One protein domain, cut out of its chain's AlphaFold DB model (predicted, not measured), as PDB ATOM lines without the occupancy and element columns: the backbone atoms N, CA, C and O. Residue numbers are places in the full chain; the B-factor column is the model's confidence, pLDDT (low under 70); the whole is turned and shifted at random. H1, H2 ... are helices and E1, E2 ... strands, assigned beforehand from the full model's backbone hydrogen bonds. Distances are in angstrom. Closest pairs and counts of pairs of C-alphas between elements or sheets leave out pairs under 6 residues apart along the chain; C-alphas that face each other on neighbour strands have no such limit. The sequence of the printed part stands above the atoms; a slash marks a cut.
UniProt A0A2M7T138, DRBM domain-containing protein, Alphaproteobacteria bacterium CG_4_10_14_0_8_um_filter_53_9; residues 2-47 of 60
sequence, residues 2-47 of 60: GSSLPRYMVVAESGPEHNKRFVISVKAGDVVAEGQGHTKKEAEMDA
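What this domain is: This is residues 2 to 47 of the 60 residues of the protein "DRBM domain-containing protein" of Alphaproteobacteria bacterium CG_4_10_14_0_8_um_filter_53_9 (UniProt A0A2M7T138). A long, narrow, twisted sheet of three antiparallel strands carries one short helix, H1, slantwise over one face, while the other face is bare. The first residues, 2 to 6, and the turn between E1 and E2 lie at the two ends of the rod, which spans 41 by 13 by 11 A. The printed part has 46 residues, with three named strands and then one named helix along the chain, E1 E2 E3 H1, and the sheet order is E1, E2, E3. The class is mixed, helices and strands, and the whole is only just loose, close to compact, with a radius of gyration of the C-alphas of 11.4 A.

How they stand to each other: E1, residues 7 to 14, and E2, residues 21 to 28, form an antiparallel hairpin at 161 degrees, with N 9 and O 25 within hydrogen-bond range at 2.8 A. E2 and E3, residues 31 to 37, form a second antiparallel hairpin, also at 161 degrees, with N 24 and O 35 at 2.8 A. The three strands are a meander, each the antiparallel neighbour of the one before; E1 and E3 are its edge strands. H1, residues 40 to 47, is on the sheet at a height of 6.0 A, over E2 and E3. On the local plane its line and that of E2 stand at 44 degrees, slantwise to the strands. Its closest C-alphas to E3 are those of Gly 35 and Ala 47, 3.6 A, and to E2 those of Ile 24 and Ala 43, 5.5 A. In H1 every O i to N i+4 pair is within hydrogen-bond range.

Where its parts are: E1 begins at C-alpha 7, (223.840, 251.835, 167.052), and is 21.3 A long. E2 is 22.7 A long and E3 19.9 A. H1, 10.5 A long, ends at C-alpha 47, (221.443, 248.655, 176.936).

The domain as a whole: The C-alphas of Gly 2 and Pro 16, the two farthest apart, are 41.0 A apart. The printed part has no cut. The links from E2 to E3 and from E3 to H1 are tight, and that from E1 to E2 is short. The mean pLDDT of the printed part is 89.8, with residues 2 to 3 under 70.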
ATOM      1  N   GLY A   2     213.710 255.481 156.371       54.94
ATOM      2  CA  GLY A   2     214.058 254.270 157.115       54.94
ATOM      3  C   GLY A   2     214.242 254.535 158.603       54.94
ATOM      4  O   GLY A   2     214.911 255.490 158.989       54.94
ATOM      5  N   SER A   3     213.635 253.678 159.416       59.97
ATOM      6  CA  SER A   3     213.836 253.589 160.857       59.97
ATOM      7  C   SER A   3     215.336 253.565 161.142       59.97
ATOM      8  O   SER A   3     216.022 252.623 160.746       59.97
ATOM      9  N   SER A   4     215.866 254.619 161.762       73.06
ATOM     10  CA  SER A   4     217.288 254.683 162.093       73.06
ATOM     11  C   SER A   4     217.623 253.503 163.007       73.06
ATOM     12  O   SER A   4     217.059 253.382 164.093       73.06
ATOM     13  N   LEU A   5     218.493 252.604 162.540       82.50
ATOM     14  CA  LEU A   5     218.868 251.406 163.287       82.50
ATOM     15  C   LEU A   5     219.566 251.805 164.600       82.50
ATOM     16  O   LEU A   5     220.345 252.765 164.600       82.50
ATOM     17  N   PRO A   6     219.318 251.082 165.708       87.94
ATOM     18  CA  PRO A   6     220.045 251.295 166.951       87.94
ATOM     19  C   PRO A   6     221.534 251.007 166.733       87.94
ATOM     20  O   PRO A   6     221.910 249.992 166.143       87.94
ATOM     21  N   ARG A   7     222.388 251.920 167.192       91.88
ATOM     22  CA  ARG A   7     223.840 251.835 167.052       91.88
ATOM     23  C   ARG A   7     224.443 251.436 168.390       91.88
ATOM     24  O   ARG A   7     224.327 252.192 169.348       91.88
ATOM     25  N   TYR A   8     225.086 250.275 168.431       92.19
ATOM     26  CA  TYR A   8     225.723 249.739 169.633       92.19
ATOM     27  C   TYR A   8     227.228 249.999 169.603       92.19
ATOM     28  O   TYR A   8     227.871 249.863 168.559       92.19
ATOM     29  N   MET A   9     227.793 250.381 170.743       94.00
ATOM     30  CA  MET A   9     229.217 250.647 170.906       94.00
ATOM     31  C   MET A   9     229.681 250.174 172.277       94.00
ATOM     32  O   MET A   9     229.079 250.517 173.287       94.00
ATOM     33  N   VAL A  10     230.772 249.413 172.320       94.19
ATOM     34  CA  VAL A  10     231.424 249.070 173.587       94.19
ATOM     35  C   VAL A  10     232.147 250.313 174.096       94.19
ATOM     36  O   VAL A  10     233.016 250.840 173.403       94.19
ATOM     37  N   VAL A  11     231.766 250.790 175.277       94.88
ATOM     38  CA  VAL A  11     232.333 252.003 175.888       94.88
ATOM     39  C   VAL A  11     233.350 251.679 176.975       94.88
ATOM     40  O   VAL A  11     234.273 252.458 177.193       94.88
ATOM     41  N   ALA A  12     233.233 250.518 177.623       93.00
ATOM     42  CA  ALA A  12     234.224 250.053 178.584       93.00
ATOM     43  C   ALA A  12     234.253 248.524 178.692       93.00
ATOM     44  O   ALA A  12     233.231 247.847 178.599       93.00
ATOM     45  N   GLU A  13     235.447 247.987 178.930       93.69
ATOM     46  CA  GLU A  13     235.689 246.573 179.214       93.69
ATOM     47  C   GLU A  13     236.668 246.504 180.387       93.69
ATOM     48  O   GLU A  13     237.821 246.908 180.259       93.69
ATOM     49  N   SER A  14     236.209 246.025 181.541       90.44
ATOM     50  CA  SER A  14     236.980 246.067 182.787       90.44
ATOM     51  C   SER A  14     236.763 244.819 183.626       90.44
ATOM     52  O   SER A  14     235.650 244.321 183.730       90.44
ATOM     53  N   GLY A  15     237.809 244.348 184.301       87.81
ATOM     54  CA  GLY A  15     237.723 243.263 185.282       87.81
ATOM     55  C   GLY A  15     238.564 242.028 184.936       87.81
ATOM     56  O   GLY A  15     238.997 241.872 183.792       87.81
ATOM     57  N   PRO A  16     238.826 241.166 185.938       86.81
ATOM     58  CA  PRO A  16     239.609 239.943 185.778       86.81
ATOM     59  C   PRO A  16     238.853 238.911 184.932       86.81
ATOM     60  O   PRO A  16     237.648 239.018 184.740       86.81
ATOM     61  N   GLU A  17     239.542 237.884 184.440       78.94
ATOM     62  CA  GLU A  17     239.002 236.902 183.481       78.94
ATOM     63  C   GLU A  17     237.686 236.244 183.935       78.94
ATOM     64  O   GLU A  17     236.793 236.016 183.123       78.94
ATOM     65  N   HIS A  18     237.535 236.015 185.240       82.94
ATOM     66  CA  HIS A  18     236.351 235.424 185.873       82.94
ATOM     67  C   HIS A  18     235.271 236.445 186.278       82.94
ATOM     68  O   HIS A  18     234.207 236.059 186.751       82.94
ATOM     69  N   ASN A  19     235.531 237.746 186.139       85.44
ATOM     70  CA  ASN A  19     234.586 238.813 186.473       85.44
ATOM     71  C   ASN A  19     234.754 240.005 185.523       85.44
ATOM     72  O   ASN A  19     234.866 241.167 185.932       85.44
ATOM     73  N   LYS A  20     234.845 239.687 184.230       88.50
ATOM     74  CA  LYS A  20     234.929 240.693 183.184       88.50
ATOM     75  C   LYS A  20     233.568 241.368 183.076       88.50
ATOM     76  O   LYS A  20     232.542 240.702 183.045       88.50
ATOM     77  N   ARG A  21     233.576 242.691 183.058       93.38
ATOM     78  CA  ARG A  21     232.415 243.551 182.875       93.38
ATOM     79  C   ARG A  21     232.567 244.281 181.559       93.38
ATOM     80  O   ARG A  21     233.623 244.837 181.260       93.38
ATOM     81  N   PHE A  22     231.497 244.269 180.792       94.56
ATOM     82  CA  PHE A  22     231.361 244.975 179.537       94.56
ATOM     83  C   PHE A  22     230.306 246.046 179.724       94.56
ATOM     84  O   PHE A  22     229.269 245.798 180.337       94.56
ATOM     85  N   VAL A  23     230.579 247.221 179.185       95.31
ATOM     86  CA  VAL A  23     229.658 248.346 179.142       95.31
ATOM     87  C   VAL A  23     229.422 248.665 177.674       95.31
ATOM     88  O   VAL A  23     230.374 248.909 176.926       95.31
ATOM     89  N   ILE A  24     228.164 248.627 177.249       96.12
ATOM     90  CA  ILE A  24     227.742 248.905 175.877       96.12
ATOM     91  C   ILE A  24     226.761 250.063 175.888       96.12
ATOM     92  O   ILE A  24     225.740 250.017 176.560       96.12
ATOM     93  N   SER A  25     227.048 251.083 175.093       95.50
ATOM     94  CA  SER A  25     226.123 252.168 174.810       95.50
ATOM     95  C   SER A  25     225.328 251.853 173.549       95.50
ATOM     96  O   SER A  25     225.895 251.458 172.527       95.50
ATOM     97  N   VAL A  26     224.014 252.031 173.611       94.31
ATOM     98  CA  VAL A  26     223.115 251.999 172.464       94.31
ATOM     99  C   VAL A  26     222.576 253.400 172.208       94.31
ATOM    100  O   VAL A  26     222.087 254.080 173.108       94.31
ATOM    101  N   LYS A  27     222.630 253.824 170.947       92.12
ATOM    102  CA  LYS A  27     221.999 255.051 170.468       92.12
ATOM    103  C   LYS A  27     220.904 254.707 169.475       92.12
ATOM    104  O   LYS A  27     221.186 254.155 168.413       92.12
ATOM    105  N   ALA A  28     219.670 255.055 169.800       88.88
ATOM    106  CA  ALA A  28     218.509 254.791 168.970       88.88
ATOM    107  C   ALA A  28     217.697 256.090 168.820       88.88
ATOM    108  O   ALA A  28     217.018 256.534 169.742       88.88
ATOM    109  N   GLY A  29     217.821 256.738 167.657       85.75
ATOM    110  CA  GLY A  29     217.309 258.099 167.459       85.75
ATOM    111  C   GLY A  29     217.966 259.090 168.429       85.75
ATOM    112  O   GLY A  29     219.196 259.177 168.486       85.75
ATOM    113  N   ASP A  30     217.136 259.795 169.195       86.12
ATOM    114  CA  ASP A  30     217.531 260.744 170.246       86.12
ATOM    115  C   ASP A  30     217.781 260.084 171.610       86.12
ATOM    116  O   ASP A  30     218.291 260.723 172.527       86.12
ATOM    117  N   VAL A  31     217.456 258.796 171.752       89.56
ATOM    118  CA  VAL A  31     217.667 258.055 172.996       89.56
ATOM    119  C   VAL A  31     219.060 257.445 173.006       89.56
ATOM    120  O   VAL A  31     219.461 256.744 172.073       89.56
ATOM    121  N   VAL A  32     219.783 257.681 174.096       91.94
ATOM    122  CA  VAL A  32     221.055 257.025 174.399       91.94
ATOM    123  C   VAL A  32     220.897 256.299 175.727       91.94
ATOM    124  O   VAL A  32     220.440 256.883 176.708       91.94
ATOM    125  N   ALA A  33     221.259 255.022 175.758       94.38
ATOM    126  CA  ALA A  33     221.274 254.228 176.977       94.38
ATOM    127  C   ALA A  33     222.547 253.392 177.053       94.38
ATOM    128  O   ALA A  33     223.144 253.064 176.030       94.38
ATOM    129  N   GLU A  34     222.958 253.037 178.262       95.62
ATOM    130  CA  GLU A  34     224.173 252.267 178.506       95.62
ATOM    131  C   GLU A  34     223.840 251.055 179.351       95.62
ATOM    132  O   GLU A  34     223.297 251.196 180.442       95.62
ATOM    133  N   GLY A  35     224.172 249.875 178.848       95.56
ATOM    134  CA  GLY A  35     223.974 248.617 179.538       95.56
ATOM    135  C   GLY A  35     225.273 247.975 179.961       95.56
ATOM    136  O   GLY A  35     226.324 248.175 179.348       95.56
ATOM    137  N   GLN A  36     225.192 247.191 181.027       95.25
ATOM    138  CA  GLN A  36     226.338 246.506 181.612       95.25
ATOM    139  C   GLN A  36     226.079 245.007 181.710       95.25
ATOM    140  O   GLN A  36     224.951 244.573 181.914       95.25
ATOM    141  N   GLY A  37     227.129 244.199 181.585       94.25
ATOM    142  CA  GLY A  37     227.000 242.750 181.691       94.25
ATOM    143  C   GLY A  37     228.332 242.032 181.821       94.25
ATOM    144  O   GLY A  37     229.394 242.613 181.593       94.25
ATOM    145  N   HIS A  38     228.281 240.746 182.169       92.00
ATOM    146  CA  HIS A  38     229.478 239.902 182.239       92.00
ATOM    147  C   HIS A  38     229.978 239.463 180.859       92.00
ATOM    148  O   HIS A  38     231.120 239.038 180.689       92.00
ATOM    149  N   THR A  39     229.133 239.620 179.845       91.94
ATOM    150  CA  THR A  39     229.440 239.375 178.442       91.94
ATOM    151  C   THR A  39     228.975 240.549 177.583       91.94
ATOM    152  O   THR A  39     228.077 241.303 177.960       91.94
ATOM    153  N   LYS A  40     229.544 240.683 176.376       90.69
ATOM    154  CA  LYS A  40     229.097 241.686 175.389       90.69
ATOM    155  C   LYS A  40     227.599 241.574 175.101       90.69
ATOM    156  O   LYS A  40     226.919 242.577 174.968       90.69
ATOM    157  N   LYS A  41     227.072 240.350 175.044       92.88
ATOM    158  CA  LYS A  41     225.668 240.099 174.709       92.88
ATOM    159  C   LYS A  41     224.719 240.502 175.841       92.88
ATOM    160  O   LYS A  41     223.663 241.058 175.566       92.88
ATOM    161  N   GLU A  42     225.101 240.263 177.096       94.44
ATOM    162  CA  GLU A  42     224.348 240.760 178.256       94.44
ATOM    163  C   GLU A  42     224.344 242.287 178.311       94.44
ATOM    164  O   GLU A  42     223.274 242.876 178.430       94.44
ATOM    165  N   ALA A  43     225.507 242.923 178.141       95.19
ATOM    166  CA  ALA A  43     225.606 244.380 178.127       95.19
ATOM    167  C   ALA A  43     224.770 245.005 176.994       95.19
ATOM    168  O   ALA A  43     224.131 246.034 177.190       95.19
ATOM    169  N   GLU A  44     224.733 244.367 175.820       94.69
ATOM    170  CA  GLU A  44     223.922 244.804 174.678       94.69
ATOM    171  C   GLU A  44     222.420 244.691 174.962       94.69
ATOM    172  O   GLU A  44     221.670 245.634 174.700       94.69
ATOM    173  N   MET A  45     221.979 243.559 175.523       94.81
ATOM    174  CA  MET A  45     220.575 243.347 175.891       94.81
ATOM    175  C   MET A  45     220.118 244.334 176.964       94.81
ATOM    176  O   MET A  45     219.035 244.907 176.832       94.81
ATOM    177  N   ASP A  46     220.942 244.567 177.985       95.38
ATOM    178  CA  ASP A  46     220.655 245.531 179.046       95.38
ATOM    179  C   ASP A  46     220.544 246.961 178.485       95.38
ATOM    180  O   ASP A  46     219.567 247.666 178.745       95.38
ATOM    181  N   ALA A  47     221.464 247.350 177.595       94.94
ATOM    182  CA  ALA A  47     221.443 248.655 176.936       94.94
ATOM    183  C   ALA A  47     220.166 248.827 176.098       94.94
ATOM    184  O   ALA A  47     219.482 249.850 176.182       94.94
TER     185      ALA A  47